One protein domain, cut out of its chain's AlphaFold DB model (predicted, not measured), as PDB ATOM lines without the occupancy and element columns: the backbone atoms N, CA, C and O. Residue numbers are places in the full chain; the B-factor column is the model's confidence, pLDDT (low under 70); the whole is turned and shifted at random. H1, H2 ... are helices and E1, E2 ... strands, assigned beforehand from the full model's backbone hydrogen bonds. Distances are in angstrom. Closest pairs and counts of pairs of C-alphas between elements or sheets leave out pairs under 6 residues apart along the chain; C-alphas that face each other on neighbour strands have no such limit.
ATOM      1  N   ALA A  22      95.394 120.828  90.971       58.81
ATOM      2  CA  ALA A  22      95.876 120.477  92.305       58.81
ATOM      3  C   ALA A  22      97.412 120.464  92.372       58.81
ATOM      4  O   ALA A  22      97.996 120.982  93.322       58.81
ATOM      5  N   GLU A  23      98.070 119.961  91.331       65.00
ATOM      6  CA  GLU A  23      99.524 119.918  91.160       65.00
ATOM      7  C   GLU A  23     100.096 121.330  91.098       65.00
ATOM      8  O   GLU A  23     101.060 121.654  91.792       65.00
ATOM      9  N   ALA A  24      99.450 122.204  90.321       70.56
ATOM     10  CA  ALA A  24      99.810 123.610  90.220       70.56
ATOM     11  C   ALA A  24      99.783 124.308  91.591       70.56
ATOM     12  O   ALA A  24     100.653 125.127  91.906       70.56
ATOM     13  N   THR A  25      98.800 123.959  92.422       72.62
ATOM     14  CA  THR A  25      98.671 124.475  93.790       72.62
ATOM     15  C   THR A  25      99.744 123.883  94.708       72.62
ATOM     16  O   THR A  25     100.409 124.624  95.431       72.62
ATOM     17  N   ALA A  26      99.983 122.571  94.642       76.81
ATOM     18  CA  ALA A  26     101.002 121.892  95.441       76.81
ATOM     19  C   ALA A  26     102.419 122.418  95.155       76.81
ATOM     20  O   ALA A  26     103.182 122.668  96.088       76.81
ATOM     21  N   ILE A  27     102.758 122.665  93.885       78.81
ATOM     22  CA  ILE A  27     104.047 123.244  93.479       78.81
ATOM     23  C   ILE A  27     104.221 124.654  94.056       78.81
ATOM     24  O   ILE A  27     105.297 124.991  94.552       78.81
ATOM     25  N   GLN A  28     103.174 125.481  94.021       83.88
ATOM     26  CA  GLN A  28     103.226 126.834  94.580       83.88
ATOM     27  C   GLN A  28     103.350 126.833  96.109       83.88
ATOM     28  O   GLN A  28     104.072 127.667  96.654       83.88
ATOM     29  N   ILE A  29     102.712 125.881  96.802       81.25
ATOM     30  CA  ILE A  29     102.869 125.695  98.253       81.25
ATOM     31  C   ILE A  29     104.298 125.255  98.589       81.25
ATOM     32  O   ILE A  29     104.924 125.821  99.484       81.25
ATOM     33  N   ALA A  30     104.828 124.268  97.863       84.00
ATOM     34  CA  ALA A  30     106.166 123.728  98.102       84.00
ATOM     35  C   ALA A  30     107.284 124.724  97.748       84.00
ATOM     36  O   ALA A  30     108.359 124.688  98.345       84.00
ATOM     37  N   ASN A  31     107.043 125.626  96.792       82.56
ATOM     38  CA  ASN A  31     107.989 126.658  96.392       82.56
ATOM     39  C   ASN A  31     107.296 128.028  96.266       82.56
ATOM     40  O   ASN A  31     106.863 128.393  95.165       82.56
ATOM     41  N   PRO A  32     107.274 128.835  97.348       82.25
ATOM     42  CA  PRO A  32     106.610 130.144  97.394       82.25
ATOM     43  C   PRO A  32     107.165 131.189  96.415       82.25
ATOM     44  O   PRO A  32     106.572 132.257  96.227       82.25
ATOM     45  N   ASN A  33     108.325 130.924  95.805       86.38
ATOM     46  CA  ASN A  33     108.889 131.780  94.763       86.38
ATOM     47  C   ASN A  33     108.225 131.546  93.398       86.38
ATOM     48  O   ASN A  33     108.322 132.401  92.516       86.38
ATOM     49  N   THR A  34     107.518 130.428  93.225       88.00
ATOM     50  CA  THR A  34     106.744 130.132  92.020       88.00
ATOM     51  C   THR A  34     105.530 131.049  91.970       88.00
ATOM     52  O   THR A  34     104.652 130.989  92.824       88.00
ATOM     53  N   ARG A  35     105.482 131.931  90.970       89.81
ATOM     54  CA  ARG A  35     104.374 132.885  90.792       89.81
ATOM     55  C   ARG A  35     103.234 132.342  89.948       89.81
ATOM     56  O   ARG A  35     102.115 132.837  90.041       89.81
ATOM     57  N   TRP A  36     103.538 131.378  89.092       89.69
ATOM     58  CA  TRP A  36     102.584 130.755  88.199       89.69
ATOM     59  C   TRP A  36     103.161 129.443  87.682       89.69
ATOM     60  O   TRP A  36     104.370 129.334  87.470       89.69
ATOM     61  N   VAL A  37     102.287 128.465  87.490       86.75
ATOM     62  CA  VAL A  37     102.609 127.161  86.929       86.75
ATOM     63  C   VAL A  37     101.391 126.663  86.158       86.75
ATOM     64  O   VAL A  37     100.255 126.865  86.585       86.75
ATOM     65  N   ASP A  38     101.661 126.046  85.019       83.56
ATOM     66  CA  ASP A  38     100.711 125.321  84.188       83.56
ATOM     67  C   ASP A  38     101.433 124.038  83.760       83.56
ATOM     68  O   ASP A  38     102.576 124.105  83.293       83.56
ATOM     69  N   THR A  39     100.832 122.885  84.044       77.38
ATOM     70  CA  THR A  39     101.429 121.555  83.826       77.38
ATOM     71  C   THR A  39     100.725 120.761  82.731       77.38
ATOM     72  O   THR A  39     101.037 119.590  82.553       77.38
ATOM     73  N   ASP A  40      99.776 121.384  82.042       77.69
ATOM     74  CA  ASP A  40      98.791 120.734  81.174       77.69
ATOM     75  C   ASP A  40      98.941 121.270  79.743       77.69
ATOM     76  O   ASP A  40      99.105 120.534  78.769       77.69
ATOM     77  N   SER A  41      99.034 122.592  79.616       84.31
ATOM     78  CA  SER A  41      99.054 123.266  78.327       84.31
ATOM     79  C   SER A  41     100.395 123.117  77.601       84.31
ATOM     80  O   SER A  41     101.482 123.283  78.165       84.31
ATOM     81  N   HIS A  42     100.319 122.876  76.293       87.19
ATOM     82  CA  HIS A  42     101.474 122.841  75.396       87.19
ATOM     83  C   HIS A  42     101.669 124.188  74.705       87.19
ATOM     84  O   HIS A  42     100.704 124.894  74.408       87.19
ATOM     85  N   GLY A  43     102.916 124.551  74.409       90.31
ATOM     86  CA  GLY A  43     103.205 125.814  73.743       90.31
ATOM     87  C   GLY A  43     104.637 126.282  73.895       90.31
ATOM     88  O   GLY A  43     105.557 125.486  74.060       90.31
ATOM     89  N   TYR A  44     104.830 127.593  73.821       91.06
ATOM     90  CA  TYR A  44     106.146 128.217  73.842       91.06
ATOM     91  C   TYR A  44     106.133 129.507  74.664       91.06
ATOM     92  O   TYR A  44     105.087 130.023  75.061       91.06
ATOM     93  N   GLY A  45     107.326 130.012  74.959       92.88
ATOM     94  CA  GLY A  45     107.503 131.271  75.659       92.88
ATOM     95  C   GLY A  45     108.475 132.178  74.923       92.88
ATOM     96  O   GLY A  45     109.468 131.701  74.377       92.88
ATOM     97  N   ILE A  46     108.189 133.474  74.925       95.12
ATOM     98  CA  ILE A  46     109.043 134.513  74.356       95.12
ATOM     99  C   ILE A  46     109.599 135.337  75.515       95.12
ATOM    100  O   ILE A  46     108.843 135.930  76.284       95.12
ATOM    101  N   LEU A  47     110.927 135.368  75.643       96.25
ATOM    102  CA  LEU A  47     111.624 136.220  76.602       96.25
ATOM    103  C   LEU A  47     112.174 137.444  75.877       96.25
ATOM    104  O   LEU A  47     113.149 137.348  75.134       96.25
ATOM    105  N   THR A  48     111.591 138.603  76.155       97.44
ATOM    106  CA  THR A  48     112.089 139.886  75.663       97.44
ATOM    107  C   THR A  48     112.937 140.553  76.736       97.44
ATOM    108  O   THR A  48     112.485 140.750  77.869       97.44
ATOM    109  N   VAL A  49     114.162 140.942  76.381       96.75
ATOM    110  CA  VAL A  49     115.100 141.608  77.292       96.75
ATOM    111  C   VAL A  49     115.490 142.969  76.731       96.75
ATOM    112  O   VAL A  49     115.996 143.086  75.620       96.75
ATOM    113  N   THR A  50     115.277 144.005  77.535       96.50
ATOM    114  CA  THR A  50     115.665 145.390  77.250       96.50
ATOM    115  C   THR A  50     116.515 145.924  78.400       96.50
ATOM    116  O   THR A  50     116.617 145.299  79.457       96.50
ATOM    117  N   ARG A  51     117.091 147.124  78.254       97.44
ATOM    118  CA  ARG A  51     117.778 147.784  79.381       97.44
ATOM    119  C   ARG A  51     116.828 148.100  80.544       97.44
ATOM    120  O   ARG A  51     117.266 148.195  81.687       97.44
ATOM    121  N   GLN A  52     115.544 148.294  80.258       97.50
ATOM    122  CA  GLN A  52     114.538 148.747  81.214       97.50
ATOM    123  C   GLN A  52     113.872 147.586  81.958       97.50
ATOM    124  O   GLN A  52     113.459 147.760  83.106       97.50
ATOM    125  N   ALA A  53     113.732 146.422  81.318       97.62
ATOM    126  CA  ALA A  53     113.025 145.269  81.866       97.62
ATOM    127  C   ALA A  53     113.316 143.973  81.094       97.62
ATOM    128  O   ALA A  53     113.650 144.008  79.908       97.62
ATOM    129  N   ALA A  54     113.071 142.844  81.758       97.75
ATOM    130  CA  ALA A  54     112.845 141.552  81.122       97.75
ATOM    131  C   ALA A  54     111.365 141.164  81.273       97.75
ATOM    132  O   ALA A  54     110.793 141.300  82.361       97.75
ATOM    133  N   GLN A  55     110.745 140.699  80.190       98.00
ATOM    134  CA  GLN A  55     109.378 140.184  80.184       98.00
ATOM    135  C   GLN A  55     109.325 138.824  79.504       98.00
ATOM    136  O   GLN A  55     109.888 138.643  78.431       98.00
ATOM    137  N   MET A  56     108.625 137.898  80.146       97.50
ATOM    138  CA  MET A  56     108.338 136.577  79.618       97.50
ATOM    139  C   MET A  56     106.853 136.481  79.279       97.50
ATOM    140  O   MET A  56     106.012 136.750  80.142       97.50
ATOM    141  N   ASP A  57     106.565 136.079  78.046       96.62
ATOM    142  CA  ASP A  57     105.230 135.941  77.471       96.62
ATOM    143  C   ASP A  57     105.003 134.492  77.050       96.62
ATOM    144  O   ASP A  57     105.729 133.962  76.212       96.62
ATOM    145  N   TRP A  58     104.011 133.830  77.641       95.00
ATOM    146  CA  TRP A  58     103.669 132.447  77.322       95.00
ATOM    147  C   TRP A  58     102.481 132.383  76.372       95.00
ATOM    148  O   TRP A  58     101.461 133.040  76.595       95.00
ATOM    149  N   HIS A  59     102.611 131.545  75.346       93.62
ATOM    150  CA  HIS A  59     101.564 131.233  74.384       93.62
ATOM    151  C   HIS A  59     101.311 129.731  74.365       93.62
ATOM    152  O   HIS A  59     102.257 128.944  74.317       93.62
ATOM    153  N   PHE A  60     100.041 129.345  74.374       92.88
ATOM    154  CA  PHE A  60      99.617 127.952  74.298       92.88
ATOM    155  C   PHE A  60      99.014 127.632  72.940       92.88
ATOM    156  O   PHE A  60      98.482 128.510  72.262       92.88
ATOM    157  N   LEU A  61      99.134 126.371  72.541       92.06
ATOM    158  CA  LEU A  61      98.549 125.824  71.324       92.06
ATOM    159  C   LEU A  61      97.131 125.328  71.612       92.06
ATOM    160  O   LEU A  61      96.852 124.868  72.716       92.06
ATOM    161  N   MET A  62      96.244 125.388  70.617       89.94
ATOM    162  CA  MET A  62      94.897 124.816  70.745       89.94
ATOM    163  C   MET A  62      94.906 123.282  70.725       89.94
ATOM    164  O   MET A  62      94.087 122.668  71.394       89.94
ATOM    165  N   ASP A  63      95.809 122.680  69.947       86.00
ATOM    166  CA  ASP A  63      95.961 121.224  69.809       86.00
ATOM    167  C   ASP A  63      97.369 120.896  69.291       86.00
ATOM    168  O   ASP A  63      97.693 121.188  68.137       86.00
ATOM    169  N   LYS A  64      98.203 120.270  70.126       83.06
ATOM    170  CA  LYS A  64      99.589 119.905  69.781       83.06
ATOM    171  C   LYS A  64      99.699 118.878  68.647       83.06
ATOM    172  O   LYS A  64     100.744 118.803  68.004       83.06
ATOM    173  N   ALA A  65      98.666 118.066  68.414       85.88
ATOM    174  CA  ALA A  65      98.672 117.025  67.388       85.88
ATOM    175  C   ALA A  65      98.427 117.597  65.982       85.88
ATOM    176  O   ALA A  65      98.751 116.955  64.979       85.88
ATOM    177  N   VAL A  66      97.893 118.820  65.889       88.50
ATOM    178  CA  VAL A  66      97.584 119.483  64.622       88.50
ATOM    179  C   VAL A  66      98.690 120.469  64.259       88.50
ATOM    180  O   VAL A  66      98.861 121.515  64.877       88.50
ATOM    181  N   ARG A  67      99.418 120.187  63.170       86.06
ATOM    182  CA  ARG A  67     100.542 121.026  62.710       86.06
ATOM    183  C   ARG A  67     100.164 122.492  62.451       86.06
ATOM    184  O   ARG A  67     101.007 123.367  62.607       86.06
ATOM    185  N   SER A  68      98.934 122.753  62.013       90.50
ATOM    186  CA  SER A  68      98.417 124.096  61.707       90.50
ATOM    187  C   SER A  68      97.537 124.671  62.820       90.50
ATOM    188  O   SER A  68      96.684 125.514  62.548       90.50
ATOM    189  N   THR A  69      97.673 124.165  64.047       93.56
ATOM    190  CA  THR A  69      96.897 124.638  65.192       93.56
ATOM    191  C   THR A  69      97.154 126.119  65.467       93.56
ATOM    192  O   THR A  69      98.263 126.618  65.268       93.56
ATOM    193  N   ALA A  70      96.126 126.830  65.924       94.69
ATOM    194  CA  ALA A  70      96.275 128.211  66.365       94.69
ATOM    195  C   ALA A  70      96.928 128.271  67.754       94.69
ATOM    196  O   ALA A  70      96.836 127.325  68.542       94.69
ATOM    197  N   GLN A  71      97.523 129.416  68.077       93.44
ATOM    198  CA  GLN A  71      98.014 129.740  69.412       93.44
ATOM    199  C   GLN A  71      97.218 130.875  70.065       93.44
ATOM    200  O   GLN A  71      96.638 131.722  69.384       93.44
ATOM    201  N   PHE A  72      97.249 130.938  71.393       93.81
ATOM    202  CA  PHE A  72      96.678 132.030  72.178       93.81
ATOM    203  C   PHE A  72      97.624 132.459  73.303       93.81
ATOM    204  O   PHE A  72      98.456 131.686  73.771       93.81
ATOM    205  N   HIS A  73      97.526 133.725  73.714       95.31
ATOM    206  CA  HIS A  73      98.275 134.251  74.858       95.31
ATOM    207  C   HIS A  73      97.733 133.655  76.159       95.31
ATOM    208  O   HIS A  73      96.528 133.667  76.393       95.31
ATOM    209  N   ALA A  74      98.633 133.141  76.993       94.69
ATOM    210  CA  ALA A  74      98.292 132.552  78.278       94.69
ATOM    211  C   ALA A  74      98.560 133.535  79.419       94.69
ATOM    212  O   ALA A  74      97.649 133.959  80.129       94.69
ATOM    213  N   GLN A  75      99.827 133.896  79.618       95.50
ATOM    214  CA  GLN A  75     100.221 134.747  80.730       95.50
ATOM    215  C   GLN A  75     101.520 135.488  80.435       95.50
ATOM    216  O   GLN A  75     102.381 134.987  79.717       95.50
ATOM    217  N   SER A  76     101.677 136.656  81.055       97.38
ATOM    218  CA  SER A  76     102.880 137.474  80.954       97.38
ATOM    219  C   SER A  76     103.355 137.947  82.321       97.38
ATOM    220  O   SER A  76     102.559 138.351  83.177       97.38
ATOM    221  N   TRP A  77     104.671 137.938  82.515       97.75
ATOM    222  CA  TRP A  77     105.317 138.433  83.729       97.75
ATOM    223  C   TRP A  77     106.524 139.295  83.387       97.75
ATOM    224  O   TRP A  77     107.308 138.964  82.501       97.75
ATOM    225  N   ARG A  78     106.697 140.393  84.126       98.00
ATOM    226  CA  ARG A  78     107.769 141.367  83.917       98.00
ATOM    227  C   ARG A  78     108.552 141.611  85.199       98.00
ATOM    228  O   ARG A  78     107.973 141.730  86.277       98.00
ATOM    229  N   VAL A  79     109.861 141.787  85.060       97.94
ATOM    230  CA  VAL A  79     110.729 142.385  86.078       97.94
ATOM    231  C   VAL A  79     111.430 143.600  85.481       97.94
ATOM    232  O   VAL A  79     111.967 143.550  84.376       97.94
ATOM    233  N   ARG A  80     111.387 144.729  86.191       98.12
ATOM    234  CA  ARG A  80     112.077 145.962  85.782       98.12
ATOM    235  C   ARG A  80     113.530 145.926  86.241       98.12
ATOM    236  O   ARG A  80     113.839 145.325  87.266       98.12
ATOM    237  N   SER A  81     114.405 146.619  85.522       97.56
ATOM    238  CA  SER A  81     115.780 146.843  85.967       97.56
ATOM    239  C   SER A  81     115.793 147.482  87.362       97.56
ATOM    240  O   SER A  81     115.000 148.383  87.643       97.56
ATOM    241  N   GLY A  82     116.634 146.958  88.254       97.00
ATOM    242  CA  GLY A  82     116.702 147.360  89.664       97.00
ATOM    243  C   GLY A  82     115.563 146.843  90.556       97.00
ATOM    244  O   GLY A  82     115.618 147.035  91.770       97.00
ATOM    245  N   ALA A  83     114.547 146.170  90.007       96.81
ATOM    246  CA  ALA A  83     113.505 145.524  90.801       96.81
ATOM    247  C   ALA A  83     113.899 144.087  91.171       96.81
ATOM    248  O   ALA A  83     114.609 143.402  90.440       96.81
ATOM    249  N   ARG A  84     113.376 143.612  92.306       93.44
ATOM    250  CA  ARG A  84     113.587 142.243  92.819       93.44
ATOM    251  C   ARG A  84     112.315 141.396  92.843       93.44
ATOM    252  O   ARG A  84     112.280 140.344  93.472       93.44
ATOM    253  N   THR A  85     111.245 141.882  92.223       93.44
ATOM    254  CA  THR A  85     109.931 141.238  92.233       93.44
ATOM    255  C   THR A  85     109.343 141.198  90.832       93.44
ATOM    256  O   THR A  85     109.456 142.148  90.058       93.44
ATOM    257  N   LEU A  86     108.707 140.071  90.517       95.62
ATOM    258  CA  LEU A  86     107.934 139.893  89.295       95.62
ATOM    259  C   LEU A  86     106.562 140.549  89.446       95.62
ATOM    260  O   LEU A  86     105.911 140.408  90.482       95.62
ATOM    261  N   ALA A  87     106.110 141.207  88.385       96.88
ATOM    262  CA  ALA A  87     104.759 141.724  88.247       96.88
ATOM    263  C   ALA A  87     104.048 141.003  87.100       96.88
ATOM    264  O   ALA A  87     104.609 140.859  86.010       96.88
ATOM    265  N   LYS A  88     102.811 140.566  87.339       97.12
ATOM    266  CA  LYS A  88     101.941 140.049  86.283       97.12
ATOM    267  C   LYS A  88     101.533 141.213  85.381       97.12
ATOM    268  O   LYS A  88     101.173 142.274  85.887       97.12
ATOM    269  N   VAL A  89     101.591 141.026  84.065       97.56
ATOM    270  CA  VAL A  89     101.165 142.036  83.083       97.56
ATOM    271  C   VAL A  89     100.115 141.448  82.147       97.56
ATOM    272  O   VAL A  89     100.070 140.238  81.942       97.56
ATOM    273  N   ALA A  90      99.227 142.300  81.636       96.06
ATOM    274  CA  ALA A  90      98.042 141.847  80.908       96.06
ATOM    275  C   ALA A  90      98.333 141.421  79.464       96.06
ATOM    276  O   ALA A  90      97.643 140.554  78.941       96.06
TER     277      ALA A  90
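This is residues 22 to 90 of the 95 residues of the protein "Phospholipase D" of Gordonia effusa NBRC 100432 (UniProt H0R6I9). A twisted sheet of four strands makes the body, in the order E1, E2, E3, E4, and one short helix, H1, is set off from it by a loop, residues 31 to 42. The 69 printed residues hold H1, then E1 to E4, a meander, each strand the antiparallel neighbour of the one before; the class is mixed. The whole is loose and flat, with a radius of gyration of the C-alphas of 14.1 A and spans of 42 by 31 by 15 A.

Find C-alpha 71 at (98.014, 129.740, 69.412), where E3, residues 71 to 80, begins its 27.0 A; it bends by 52 degrees at residue 74. E2 is residues 53 to 61, 26.4 A; E1 is 43 to 49, 20.1 A; E4 is 87 to 89, 6.3 A. H1, residues 22 to 30, 12.2 A, starts at (95.876, 120.477, 92.305).

Look at the hairpin E2 and E3: N 56 and O 77 are 2.9 A apart. In the hairpin E1 and E2, N 46 and O 57 are 2.8 A apart; in E3 and E4, N 78 and O 87, 2.9 A. H1 is not on the sheet; its O i to N i+4 pairs are all within hydrogen-bond range.

The C-alphas of Val 66 and Gly 82, the two farthest apart, are 42.1 A apart. The printed part has no cut; the link H1 to E1 is long, and residues 22 to 23 are under 70 in pLDDT.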